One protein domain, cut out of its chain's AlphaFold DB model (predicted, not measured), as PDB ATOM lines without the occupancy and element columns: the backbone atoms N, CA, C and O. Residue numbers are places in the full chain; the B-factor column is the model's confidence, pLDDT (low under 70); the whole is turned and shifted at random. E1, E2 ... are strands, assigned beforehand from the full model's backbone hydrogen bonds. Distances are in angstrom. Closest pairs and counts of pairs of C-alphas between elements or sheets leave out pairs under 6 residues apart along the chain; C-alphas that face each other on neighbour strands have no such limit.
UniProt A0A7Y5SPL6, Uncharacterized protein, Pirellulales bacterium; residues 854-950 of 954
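What this domain is: This is residues 854 to 950 of the 954 residues of an uncharacterized protein of Pirellulales bacterium (UniProt A0A7Y5SPL6). The chain winds in four stacked turns, a short solenoid with three strands to a turn: E1 E2 E3, E4 E5 E6, E7 E8 E9 and E10 E11 E12. Like strands of successive turns lie side by side and make three walls, each a parallel sheet, in the orders E1 E4 E7 E10, E2 E5 E8 E11 and E3 E6 E9 E12. The printed part has 97 residues with twelve named strands, E1 to E12 along the chain, and no named helix; its class is all strand. It is compact, with a radius of gyration of the C-alphas of 12.3 A and spans of 34 by 26 by 19 A.

How they stand to each other: Begin with the sheet of E1, residues 854 to 856, E4, 873 to 880, E7, 901 to 905, and E10, 934 to 936. Here N 855 and O 878 are 2.9 A apart, N 879 and O 903 2.9 A, and N 904 and O 934 3.3 A, each within hydrogen-bond range. This sheet is twisted, with C-alphas up to 4.0 A off its best plane, and E4 bends by 91 degrees at residue 876. Next find E2, residues 859 to 861, E5, 883 to 885, E8, 908 to 910, and E11, 939 to 941; E1 runs on into E2 at 67 degrees and E4 into E5 at 74 degrees. Look there for N 860 and O 883, 2.8 A, N 884 and O 908, 2.8 A, and N 909 and O 939, 2.8 A. The third sheet has E3, residues 865 to 869, E6, 894 to 898, E9, 918 to 922, and E12, 947 to 949, with N 867 and O 895 at 2.9 A, N 921 and O 896 at 2.8 A and N 922 and O 948 at 2.8 A. The second and third sheets form a sandwich, two sheets face to face, 9.5 A centre to centre where they face each other, their strands at 57 degrees; the closest C-alphas of E2 and E3 are those of Ile 860 and Pro 866, 5.9 A apart.

Where its parts are: Find C-alpha 854, where E1 begins, at (138.953, 156.515, 118.999). E4 runs 14.4 A from C-alpha 873 at (134.647, 165.006, 113.697); E7 is 13.0 A long and E3 10.5 A. E12 ends at C-alpha 949, at (125.136, 158.355, 100.273).

The domain as a whole: The two C-alphas farthest apart, those of Glu 888 and Leu 927, are 35.4 A apart. The printed part has no cut, and its one long link has 11 residues, from E9 to E10. The mean pLDDT of the printed part is 93.7; look for low confidence at Pro 933, under 70.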
ATOM      1  N   ASN A 854     138.550 157.855 119.418       98.31
ATOM      2  CA  ASN A 854     138.953 156.515 118.999       98.31
ATOM      3  C   ASN A 854     137.943 155.468 119.495       98.31
ATOM      4  O   ASN A 854     137.928 155.106 120.670       98.31
ATOM      5  N   ILE A 855     137.076 155.003 118.593       98.56
ATOM      6  CA  ILE A 855     135.920 154.154 118.906       98.56
ATOM      7  C   ILE A 855     136.096 152.797 118.215       98.56
ATOM      8  O   ILE A 855     135.935 152.702 116.993       98.56
ATOM      9  N   HIS A 856     136.441 151.744 118.963       98.62
ATOM     10  CA  HIS A 856     136.832 150.469 118.353       98.62
ATOM     11  C   HIS A 856     136.489 149.193 119.126       98.62
ATOM     12  O   HIS A 856     136.366 149.207 120.337       98.62
ATOM     13  N   HIS A 857     136.368 148.065 118.421       98.69
ATOM     14  CA  HIS A 857     136.083 146.736 119.003       98.69
ATOM     15  C   HIS A 857     134.779 146.627 119.825       98.69
ATOM     16  O   HIS A 857     134.573 145.659 120.550       98.69
ATOM     17  N   ASN A 858     133.859 147.586 119.704       98.81
ATOM     18  CA  ASN A 858     132.563 147.514 120.380       98.81
ATOM     19  C   ASN A 858     131.611 146.566 119.632       98.81
ATOM     20  O   ASN A 858     131.626 146.495 118.400       98.81
ATOM     21  N   VAL A 859     130.735 145.886 120.372       98.81
ATOM     22  CA  VAL A 859     129.658 145.035 119.848       98.81
ATOM     23  C   VAL A 859     128.325 145.753 120.042       98.81
ATOM     24  O   VAL A 859     127.881 145.935 121.174       98.81
ATOM     25  N   ILE A 860     127.656 146.134 118.954       98.62
ATOM     26  CA  ILE A 860     126.365 146.833 118.999       98.62
ATOM     27  C   ILE A 860     125.317 146.035 118.219       98.62
ATOM     28  O   ILE A 860     125.451 145.831 117.012       98.62
ATOM     29  N   GLN A 861     124.257 145.590 118.897       97.56
ATOM     30  CA  GLN A 861     123.247 144.706 118.302       97.56
ATOM     31  C   GLN A 861     121.829 144.960 118.823       97.56
ATOM     32  O   GLN A 861     121.666 145.461 119.926       97.56
ATOM     33  N   ASN A 862     120.788 144.573 118.079       97.38
ATOM     34  CA  ASN A 862     119.385 144.743 118.498       97.38
ATOM     35  C   ASN A 862     119.030 146.198 118.892       97.38
ATOM     36  O   ASN A 862     118.351 146.431 119.891       97.38
ATOM     37  N   CYS A 863     119.540 147.188 118.155       97.81
ATOM     38  CA  CYS A 863     119.280 148.612 118.392       97.81
ATOM     39  C   CYS A 863     118.567 149.225 117.181       97.81
ATOM     40  O   CYS A 863     118.891 148.886 116.044       97.81
ATOM     41  N   VAL A 864     117.638 150.164 117.407       97.12
ATOM     42  CA  VAL A 864     116.857 150.801 116.320       97.12
ATOM     43  C   VAL A 864     117.756 151.643 115.403       97.12
ATOM     44  O   VAL A 864     117.553 151.678 114.189       97.12
ATOM     45  N   ARG A 865     118.788 152.270 115.981       97.56
ATOM     46  CA  ARG A 865     119.964 152.819 115.289       97.56
ATOM     47  C   ARG A 865     121.225 152.346 116.026       97.56
ATOM     48  O   ARG A 865     121.487 152.848 117.118       97.56
ATOM     49  N   PRO A 866     121.996 151.372 115.513       98.12
ATOM     50  CA  PRO A 866     123.184 150.879 116.208       98.12
ATOM     51  C   PRO A 866     124.213 151.990 116.476       98.12
ATOM     52  O   PRO A 866     124.574 152.189 117.633       98.12
ATOM     53  N   ALA A 867     124.582 152.800 115.481       98.31
ATOM     54  CA  ALA A 867     125.328 154.041 115.702       98.31
ATOM     55  C   ALA A 867     124.771 155.227 114.896       98.31
ATOM     56  O   ALA A 867     124.259 155.067 113.788       98.31
ATOM     57  N   SER A 868     124.887 156.432 115.452       97.69
ATOM     58  CA  SER A 868     124.463 157.687 114.824       97.69
ATOM     59  C   SER A 868     125.394 158.816 115.261       97.69
ATOM     60  O   SER A 868     125.461 159.127 116.447       97.69
ATOM     61  N   PHE A 869     126.085 159.455 114.320       96.44
ATOM     62  CA  PHE A 869     127.062 160.512 114.592       96.44
ATOM     63  C   PHE A 869     126.648 161.828 113.921       96.44
ATOM     64  O   PHE A 869     126.787 161.976 112.706       96.44
ATOM     65  N   ASP A 870     126.167 162.785 114.718       94.12
ATOM     66  CA  ASP A 870     125.902 164.168 114.307       94.12
ATOM     67  C   ASP A 870     126.916 165.122 114.959       94.12
ATOM     68  O   ASP A 870     126.647 165.787 115.957       94.12
ATOM     69  N   VAL A 871     128.127 165.134 114.402       93.31
ATOM     70  CA  VAL A 871     129.346 165.772 114.935       93.31
ATOM     71  C   VAL A 871     130.199 166.279 113.776       93.31
ATOM     72  O   VAL A 871     130.124 165.729 112.681       93.31
ATOM     73  N   PHE A 872     131.046 167.284 113.979       93.31
ATOM     74  CA  PHE A 872     131.995 167.689 112.940       93.31
ATOM     75  C   PHE A 872     133.059 166.607 112.690       93.31
ATOM     76  O   PHE A 872     133.388 166.317 111.532       93.31
ATOM     77  N   GLY A 873     133.572 165.990 113.760       91.25
ATOM     78  CA  GLY A 873     134.647 165.006 113.697       91.25
ATOM     79  C   GLY A 873     135.962 165.613 113.193       91.25
ATOM     80  O   GLY A 873     136.271 166.781 113.429       91.25
ATOM     81  N   GLY A 874     136.766 164.819 112.486       91.50
ATOM     82  CA  GLY A 874     138.008 165.288 111.869       91.50
ATOM     83  C   GLY A 874     139.003 164.167 111.552       91.50
ATOM     84  O   GLY A 874     138.688 162.991 111.724       91.50
ATOM     85  N   PRO A 875     140.234 164.507 111.123       91.38
ATOM     86  CA  PRO A 875     141.264 163.526 110.749       91.38
ATOM     87  C   PRO A 875     141.641 162.532 111.860       91.38
ATOM     88  O   PRO A 875     142.128 161.441 111.576       91.38
ATOM     89  N   THR A 876     141.415 162.910 113.121       93.75
ATOM     90  CA  THR A 876     141.686 162.104 114.322       93.75
ATOM     91  C   THR A 876     140.442 161.410 114.897       93.75
ATOM     92  O   THR A 876     140.524 160.830 115.975       93.75
ATOM     93  N   ALA A 877     139.297 161.446 114.201       94.94
ATOM     94  CA  ALA A 877     138.085 160.717 114.580       94.94
ATOM     95  C   ALA A 877     138.018 159.358 113.853       94.94
ATOM     96  O   ALA A 877     137.995 159.284 112.620       94.94
ATOM     97  N   VAL A 878     138.005 158.269 114.621       96.31
ATOM     98  CA  VAL A 878     138.155 156.890 114.133       96.31
ATOM     99  C   VAL A 878     137.022 156.015 114.663       96.31
ATOM    100  O   VAL A 878     136.782 155.965 115.867       96.31
ATOM    101  N   PHE A 879     136.373 155.282 113.758       97.44
ATOM    102  CA  PHE A 879     135.395 154.241 114.069       97.44
ATOM    103  C   PHE A 879     135.849 152.923 113.421       97.44
ATOM    104  O   PHE A 879     135.731 152.761 112.201       97.44
ATOM    105  N   ALA A 880     136.451 152.014 114.196       97.44
ATOM    106  CA  ALA A 880     137.191 150.883 113.629       97.44
ATOM    107  C   ALA A 880     137.007 149.528 114.330       97.44
ATOM    108  O   ALA A 880     136.918 149.457 115.546       97.44
ATOM    109  N   GLY A 881     137.001 148.424 113.582       97.94
ATOM    110  CA  GLY A 881     136.973 147.076 114.173       97.94
ATOM    111  C   GLY A 881     135.719 146.738 114.996       97.94
ATOM    112  O   GLY A 881     135.746 145.784 115.765       97.94
ATOM    113  N   ASN A 882     134.640 147.523 114.902       98.62
ATOM    114  CA  ASN A 882     133.403 147.292 115.653       98.62
ATOM    115  C   ASN A 882     132.527 146.236 114.954       98.62
ATOM    116  O   ASN A 882     132.476 146.185 113.723       98.62
ATOM    117  N   LEU A 883     131.783 145.446 115.731       98.62
ATOM    118  CA  LEU A 883     130.741 144.544 115.234       98.62
ATOM    119  C   LEU A 883     129.376 145.228 115.372       98.62
ATOM    120  O   LEU A 883     128.935 145.512 116.486       98.62
ATOM    121  N   LEU A 884     128.685 145.450 114.255       98.56
ATOM    122  CA  LEU A 884     127.323 145.977 114.228       98.56
ATOM    123  C   LEU A 884     126.381 144.954 113.597       98.56
ATOM    124  O   LEU A 884     126.566 144.558 112.448       98.56
ATOM    125  N   ALA A 885     125.346 144.551 114.329       97.94
ATOM    126  CA  ALA A 885     124.369 143.572 113.862       97.94
ATOM    127  C   ALA A 885     122.938 144.085 114.038       97.94
ATOM    128  O   ALA A 885     122.579 144.610 115.092       97.94
ATOM    129  N   ARG A 886     122.076 143.888 113.036       96.88
ATOM    130  CA  ARG A 886     120.643 144.189 113.202       96.88
ATOM    131  C   ARG A 886     119.998 143.263 114.237       96.88
ATOM    132  O   ARG A 886     119.215 143.713 115.075       96.88
ATOM    133  N   GLY A 887     120.364 141.982 114.179       94.44
ATOM    134  CA  GLY A 887     119.791 140.926 115.006       94.44
ATOM    135  C   GLY A 887     118.275 140.823 114.823       94.44
ATOM    136  O   GLY A 887     117.789 140.741 113.697       94.44
ATOM    137  N   GLU A 888     117.533 140.842 115.925       92.88
ATOM    138  CA  GLU A 888     116.071 140.677 115.948       92.88
ATOM    139  C   GLU A 888     115.297 141.993 115.743       92.88
ATOM    140  O   GLU A 888     114.075 141.980 115.600       92.88
ATOM    141  N   THR A 889     115.967 143.154 115.732       94.75
ATOM    142  CA  THR A 889     115.274 144.446 115.581       94.75
ATOM    143  C   THR A 889     114.842 144.684 114.133       94.75
ATOM    144  O   THR A 889     115.652 144.657 113.204       94.75
ATOM    145  N   GLY A 890     113.548 144.933 113.935       92.94
ATOM    146  CA  GLY A 890     112.976 145.291 112.636       92.94
ATOM    147  C   GLY A 890     112.963 146.798 112.363       92.94
ATOM    148  O   GLY A 890     113.029 147.611 113.284       92.94
ATOM    149  N   ASN A 891     112.804 147.168 111.093       92.38
ATOM    150  CA  ASN A 891     112.735 148.541 110.568       92.38
ATOM    151  C   ASN A 891     114.018 149.385 110.694       92.38
ATOM    152  O   ASN A 891     113.966 150.599 110.473       92.38
ATOM    153  N   VAL A 892     115.167 148.772 110.991       95.81
ATOM    154  CA  VAL A 892     116.453 149.470 111.164       95.81
ATOM    155  C   VAL A 892     116.920 150.061 109.831       95.81
ATOM    156  O   VAL A 892     117.195 149.330 108.879       95.81
ATOM    157  N   LYS A 893     116.989 151.395 109.735       95.94
ATOM    158  CA  LYS A 893     117.268 152.106 108.468       95.94
ATOM    159  C   LYS A 893     118.752 152.236 108.134       95.94
ATOM    160  O   LYS A 893     119.098 152.282 106.958       95.94
ATOM    161  N   ALA A 894     119.611 152.254 109.146       96.69
ATOM    162  CA  ALA A 894     121.058 152.261 108.998       96.69
ATOM    163  C   ALA A 894     121.710 151.477 110.144       96.69
ATOM    164  O   ALA A 894     121.191 151.517 111.262       96.69
ATOM    165  N   ALA A 895     122.851 150.823 109.909       96.56
ATOM    166  CA  ALA A 895     123.704 150.361 111.009       96.56
ATOM    167  C   ALA A 895     124.481 151.537 111.621       96.56
ATOM    168  O   ALA A 895     124.528 151.683 112.840       96.56
ATOM    169  N   VAL A 896     125.060 152.387 110.768       97.12
ATOM    170  CA  VAL A 896     125.779 153.608 111.151       97.12
ATOM    171  C   VAL A 896     125.262 154.775 110.311       97.12
ATOM    172  O   VAL A 896     125.377 154.740 109.087       97.12
ATOM    173  N   GLU A 897     124.736 155.820 110.951       96.25
ATOM    174  CA  GLU A 897     124.481 157.126 110.319       96.25
ATOM    175  C   GLU A 897     125.652 158.083 110.595       96.25
ATOM    176  O   GLU A 897     126.054 158.235 111.751       96.25
ATOM    177  N   VAL A 898     126.191 158.754 109.568       94.12
ATOM    178  CA  VAL A 898     127.320 159.699 109.719       94.12
ATOM    179  C   VAL A 898     127.024 161.039 109.050       94.12
ATOM    180  O   VAL A 898     126.807 161.098 107.841       94.12
ATOM    181  N   ARG A 899     127.074 162.117 109.840       92.75
ATOM    182  CA  ARG A 899     126.950 163.530 109.430       92.75
ATOM    183  C   ARG A 899     128.214 164.288 109.847       92.75
ATOM    184  O   ARG A 899     128.139 165.232 110.620       92.75
ATOM    185  N   GLY A 900     129.382 163.819 109.415       90.38
ATOM    186  CA  GLY A 900     130.672 164.275 109.942       90.38
ATOM    187  C   GLY A 900     131.876 163.597 109.294       90.38
ATOM    188  O   GLY A 900     131.729 162.729 108.431       90.38
ATOM    189  N   LEU A 901     133.080 163.981 109.719       91.31
ATOM    190  CA  LEU A 901     134.337 163.413 109.226       91.31
ATOM    191  C   LEU A 901     134.863 162.317 110.167       91.31
ATOM    192  O   LEU A 901     135.321 162.614 111.267       91.31
ATOM    193  N   PHE A 902     134.845 161.066 109.699       92.25
ATOM    194  CA  PHE A 902     135.422 159.898 110.377       92.25
ATOM    195  C   PHE A 902     136.227 159.027 109.406       92.25
ATOM    196  O   PHE A 902     135.842 158.848 108.247       92.25
ATOM    197  N   ARG A 903     137.285 158.386 109.914       93.69
ATOM    198  CA  ARG A 903     137.880 157.193 109.293       93.69
ATOM    199  C   ARG A 903     137.123 155.952 109.768       93.69
ATOM    200  O   ARG A 903     137.062 155.705 110.972       93.69
ATOM    201  N   ILE A 904     136.577 155.172 108.835       94.75
ATOM    202  CA  ILE A 904     135.669 154.048 109.117       94.75
ATOM    203  C   ILE A 904     136.304 152.769 108.569       94.75
ATOM    204  O   ILE A 904     136.236 152.525 107.366       94.75
ATOM    205  N   THR A 905     136.966 151.969 109.410       95.75
ATOM    206  CA  THR A 905     137.816 150.867 108.915       95.75
ATOM    207  C   THR A 905     137.719 149.555 109.697       95.75
ATOM    208  O   THR A 905     137.645 149.558 110.920       95.75
ATOM    209  N   GLY A 906     137.724 148.415 109.003       96.62
ATOM    210  CA  GLY A 906     137.752 147.088 109.633       96.62
ATOM    211  C   GLY A 906     136.484 146.684 110.398       96.62
ATOM    212  O   GLY A 906     136.519 145.714 111.145       96.62
ATOM    213  N   ASN A 907     135.377 147.425 110.277       98.19
ATOM    214  CA  ASN A 907     134.132 147.116 110.991       98.19
ATOM    215  C   ASN A 907     133.365 145.983 110.287       98.19
ATOM    216  O   ASN A 907     133.341 145.916 109.057       98.19
ATOM    217  N   GLN A 908     132.689 145.132 111.058       98.44
ATOM    218  CA  GLN A 908     131.827 144.069 110.542       98.44
ATOM    219  C   GLN A 908     130.354 144.456 110.705       98.44
ATOM    220  O   GLN A 908     129.887 144.722 111.809       98.44
ATOM    221  N   PHE A 909     129.615 144.438 109.599       98.12
ATOM    222  CA  PHE A 909     128.187 144.729 109.517       98.12
ATOM    223  C   PHE A 909     127.422 143.445 109.187       98.12
ATOM    224  O   PHE A 909     127.783 142.765 108.228       98.12
ATOM    225  N   ALA A 910     126.378 143.120 109.954       98.00
ATOM    226  CA  ALA A 910     125.630 141.869 109.809       98.00
ATOM    227  C   ALA A 910     124.099 142.058 109.798       98.00
ATOM    228  O   ALA A 910     123.503 142.556 110.759       98.00
ATOM    229  N   GLY A 911     123.447 141.572 108.737       96.62
ATOM    230  CA  GLY A 911     121.996 141.359 108.697       96.62
ATOM    231  C   GLY A 911     121.145 142.599 108.415       96.62
ATOM    232  O   GLY A 911     119.973 142.614 108.776       96.62
ATOM    233  N   PHE A 912     121.689 143.639 107.784       96.94
ATOM    234  CA  PHE A 912     120.931 144.821 107.341       96.94
ATOM    235  C   PHE A 912     120.255 144.565 105.981       96.94
ATOM    236  O   PHE A 912     120.465 145.291 105.012       96.94
ATOM    237  N   ASP A 913     119.483 143.477 105.898       95.62
ATOM    238  CA  ASP A 913     118.882 142.924 104.674       95.62
ATOM    239  C   ASP A 913     117.442 143.398 104.389       95.62
ATOM    240  O   ASP A 913     116.829 142.985 103.404       95.62
ATOM    241  N   GLU A 914     116.897 144.301 105.207       94.56
ATOM    242  CA  GLU A 914     115.552 144.847 105.003       94.56
ATOM    243  C   GLU A 914     115.488 145.857 103.834       94.56
ATOM    244  O   GLU A 914     116.414 146.657 103.653       94.56
ATOM    245  N   PRO A 915     114.382 145.908 103.061       93.31
ATOM    246  CA  PRO A 915     114.209 146.886 101.987       93.31
ATOM    247  C   PRO A 915     114.347 148.338 102.469       93.31
ATOM    248  O   PRO A 915     113.612 148.802 103.344       93.31
ATOM    249  N   GLY A 916     115.290 149.073 101.873       91.19
ATOM    250  CA  GLY A 916     115.608 150.449 102.268       91.19
ATOM    251  C   GLY A 916     116.433 150.572 103.556       91.19
ATOM    252  O   GLY A 916     116.484 151.660 104.127       91.19
ATOM    253  N   SER A 917     117.057 149.483 104.017       95.44
ATOM    254  CA  SER A 917     118.125 149.500 105.019       95.44
ATOM    255  C   SER A 917     119.496 149.651 104.349       95.44
ATOM    256  O   SER A 917     119.733 149.107 103.265       95.44
ATOM    257  N   ALA A 918     120.405 150.370 105.006       96.50
ATOM    258  CA  ALA A 918     121.816 150.446 104.644       96.50
ATOM    259  C   ALA A 918     122.705 149.988 105.810       96.50
ATOM    260  O   ALA A 918     122.335 150.124 106.975       96.50
ATOM    261  N   ALA A 919     123.907 149.488 105.531       96.06
ATOM    262  CA  ALA A 919     124.893 149.287 106.591       96.06
ATOM    263  C   ALA A 919     125.528 150.635 106.981       96.06
ATOM    264  O   ALA A 919     125.318 151.115 108.095       96.06
ATOM    265  N   LEU A 920     126.207 151.304 106.046       95.19
ATOM    266  CA  LEU A 920     126.724 152.660 106.247       95.19
ATOM    267  C   LEU A 920     125.856 153.688 105.507       95.19
ATOM    268  O   LEU A 920     125.814 153.691 104.276       95.19
ATOM    269  N   LEU A 921     125.189 154.571 106.253       95.56
ATOM    270  CA  LEU A 921     124.429 155.695 105.714       95.56
ATOM    271  C   LEU A 921     125.201 157.005 105.912       95.56
ATOM    272  O   LEU A 921     125.379 157.493 107.029       95.56
ATOM    273  N   LEU A 922     125.629 157.585 104.798       93.81
ATOM    274  CA  LEU A 922     126.360 158.840 104.739       93.81
ATOM    275  C   LEU A 922     125.402 160.003 104.473       93.81
ATOM    276  O   LEU A 922     124.481 159.911 103.659       93.81
ATOM    277  N   HIS A 923     125.643 161.109 105.164       92.62
ATOM    278  CA  HIS A 923     124.970 162.384 104.970       92.62
ATOM    279  C   HIS A 923     126.005 163.488 104.724       92.62
ATOM    280  O   HIS A 923     127.150 163.366 105.170       92.62
ATOM    281  N   PRO A 924     125.602 164.611 104.102       89.81
ATOM    282  CA  PRO A 924     126.329 165.861 104.240       89.81
ATOM    283  C   PRO A 924     126.556 166.188 105.721       89.81
ATOM    284  O   PRO A 924     125.695 165.923 106.567       89.81
ATOM    285  N   ASP A 925     127.720 166.750 106.029       87.38
ATOM    286  CA  ASP A 925     128.051 167.208 107.377       87.38
ATOM    287  C   ASP A 925     127.281 168.502 107.741       87.38
ATOM    288  O   ASP A 925     126.546 169.038 106.904       87.38
ATOM    289  N   PRO A 926     127.418 169.054 108.964       87.19
ATOM    290  CA  PRO A 926     126.622 170.209 109.389       87.19
ATOM    291  C   PRO A 926     126.928 171.489 108.595       87.19
ATOM    292  O   PRO A 926     126.135 172.424 108.614       87.19
ATOM    293  N   LEU A 927     128.056 171.525 107.875       89.50
ATOM    294  CA  LEU A 927     128.460 172.608 106.972       89.50
ATOM    295  C   LEU A 927     128.018 172.340 105.516       89.50
ATOM    296  O   LEU A 927     128.475 173.015 104.594       89.50
ATOM    297  N   GLY A 928     127.186 171.317 105.287       87.44
ATOM    298  CA  GLY A 928     126.724 170.886 103.966       87.44
ATOM    299  C   GLY A 928     127.788 170.189 103.112       87.44
ATOM    300  O   GLY A 928     127.555 169.960 101.923       87.44
ATOM    301  N   ARG A 929     128.961 169.845 103.666       85.88
ATOM    302  CA  ARG A 929     130.043 169.212 102.895       85.88
ATOM    303  C   ARG A 929     129.696 167.738 102.645       85.88
ATOM    304  O   ARG A 929     129.285 167.064 103.588       85.88
ATOM    305  N   PRO A 930     129.883 167.204 101.423       82.06
ATOM    306  CA  PRO A 930     129.625 165.793 101.145       82.06
ATOM    307  C   PRO A 930     130.549 164.900 101.980       82.06
ATOM    308  O   PRO A 930     131.716 165.243 102.203       82.06
ATOM    309  N   ALA A 931     130.035 163.751 102.416       78.56
ATOM    310  CA  ALA A 931     130.788 162.801 103.222       78.56
ATOM    311  C   ALA A 931     132.054 162.318 102.495       78.56
ATOM    312  O   ALA A 931     132.047 162.045 101.295       78.56
ATOM    313  N   ARG A 932     133.155 162.179 103.242       71.50
ATOM    314  CA  ARG A 932     134.433 161.647 102.738       71.50
ATOM    315  C   ARG A 932     135.005 160.584 103.685       71.50
ATOM    316  O   ARG A 932     136.061 160.817 104.273       71.50
ATOM    317  N   PRO A 933     134.317 159.447 103.889       67.81
ATOM    318  CA  PRO A 933     134.858 158.374 104.712       67.81
ATOM    319  C   PRO A 933     136.086 157.755 104.032       67.81
ATOM    320  O   PRO A 933     136.004 157.274 102.901       67.81
ATOM    321  N   ASP A 934     137.212 157.699 104.742       70.94
ATOM    322  CA  ASP A 934     138.311 156.788 104.396       70.94
ATOM    323  C   ASP A 934     137.884 155.369 104.809       70.94
ATOM    324  O   ASP A 934     138.157 154.905 105.919       70.94
ATOM    325  N   GLY A 935     137.068 154.758 103.944       75.00
ATOM    326  CA  GLY A 935     136.408 153.474 104.152       75.00
ATOM    327  C   GLY A 935     137.252 152.309 103.647       75.00
ATOM    328  O   GLY A 935     137.380 152.136 102.436       75.00
ATOM    329  N   ARG A 936     137.806 151.494 104.552       85.75
ATOM    330  CA  ARG A 936     138.659 150.337 104.205       85.75
ATOM    331  C   ARG A 936     138.316 149.117 105.046       85.75
ATOM    332  O   ARG A 936     137.784 149.261 106.138       85.75
ATOM    333  N   ASP A 937     138.597 147.928 104.524       93.38
ATOM    334  CA  ASP A 937     138.595 146.655 105.265       93.38
ATOM    335  C   ASP A 937     137.277 146.291 105.997       93.38
ATOM    336  O   ASP A 937     137.233 145.348 106.781       93.38
ATOM    337  N   ASN A 938     136.185 147.018 105.734       96.31
ATOM    338  CA  ASN A 938     134.875 146.783 106.334       96.31
ATOM    339  C   ASN A 938     134.186 145.582 105.663       96.31
ATOM    340  O   ASN A 938     134.140 145.489 104.434       96.31
ATOM    341  N   VAL A 939     133.602 144.696 106.469       97.50
ATOM    342  CA  VAL A 939     132.925 143.470 106.018       97.50
ATOM    343  C   VAL A 939     131.413 143.668 106.081       97.50
ATOM    344  O   VAL A 939     130.885 144.035 107.126       97.50
ATOM    345  N   PHE A 940     130.709 143.394 104.983       97.31
ATOM    346  CA  PHE A 940     129.256 143.554 104.879       97.31
ATOM    347  C   PHE A 940     128.582 142.200 104.619       97.31
ATOM    348  O   PHE A 940     128.484 141.768 103.472       97.31
ATOM    349  N   ASP A 941     128.114 141.538 105.677       97.06
ATOM    350  CA  ASP A 941     127.346 140.292 105.585       97.06
ATOM    351  C   ASP A 941     125.835 140.562 105.655       97.06
ATOM    352  O   ASP A 941     125.354 141.305 106.515       97.06
ATOM    353  N   ARG A 942     125.071 139.944 104.746       96.06
ATOM    354  CA  ARG A 942     123.612 140.113 104.610       96.06
ATOM    355  C   ARG A 942     123.152 141.578 104.707       96.06
ATOM    356  O   ARG A 942     122.276 141.913 105.499       96.06
ATOM    357  N   CYS A 943     123.738 142.457 103.897       96.12
ATOM    358  CA  CYS A 943     123.372 143.875 103.824       96.12
ATOM    359  C   CYS A 943     122.742 144.201 102.461       96.12
ATOM    360  O   CYS A 943     123.388 144.015 101.432       96.12
ATOM    361  N   ALA A 944     121.508 144.716 102.449       94.62
ATOM    362  CA  ALA A 944     120.780 145.077 101.227       94.62
ATOM    363  C   ALA A 944     121.427 146.256 100.480       94.62
ATOM    364  O   ALA A 944     121.458 146.270  99.253       94.62
ATOM    365  N   THR A 945     121.981 147.220 101.223       96.19
ATOM    366  CA  THR A 945     122.804 148.317 100.692       96.19
ATOM    367  C   THR A 945     124.047 148.485 101.577       96.19
ATOM    368  O   THR A 945     123.925 149.003 102.686       96.19
ATOM    369  N   PRO A 946     125.252 148.056 101.154       93.38
ATOM    370  CA  PRO A 946     126.463 148.185 101.972       93.38
ATOM    371  C   PRO A 946     126.804 149.637 102.342       93.38
ATOM    372  O   PRO A 946     127.077 149.939 103.502       93.38
ATOM    373  N   ILE A 947     126.734 150.555 101.374       93.75
ATOM    374  CA  ILE A 947     126.947 151.990 101.587       93.75
ATOM    375  C   ILE A 947     125.877 152.755 100.805       93.75
ATOM    376  O   ILE A 947     125.688 152.505  99.615       93.75
ATOM    377  N   GLN A 948     125.195 153.690 101.466       93.56
ATOM    378  CA  GLN A 948     124.306 154.668 100.841       93.56
ATOM    379  C   GLN A 948     124.832 156.074 101.133       93.56
ATOM    380  O   GLN A 948     125.078 156.405 102.290       93.56
ATOM    381  N   ASP A 949     124.940 156.915 100.107       90.00
ATOM    382  CA  ASP A 949     125.136 158.355 100.273       90.00
ATOM    383  C   ASP A 949     123.813 159.103 100.047       90.00
ATOM    384  O   ASP A 949     123.024 158.749  99.167       90.00
ATOM    385  N   LYS A 950     123.566 160.120 100.873       85.56
ATOM    386  CA  LYS A 950     122.463 161.083 100.749       85.56
ATOM    387  C   LYS A 950     122.998 162.478 100.437       85.56
ATOM    388  O   LYS A 950     122.522 163.473 100.989       85.56
TER     389      LYS A 950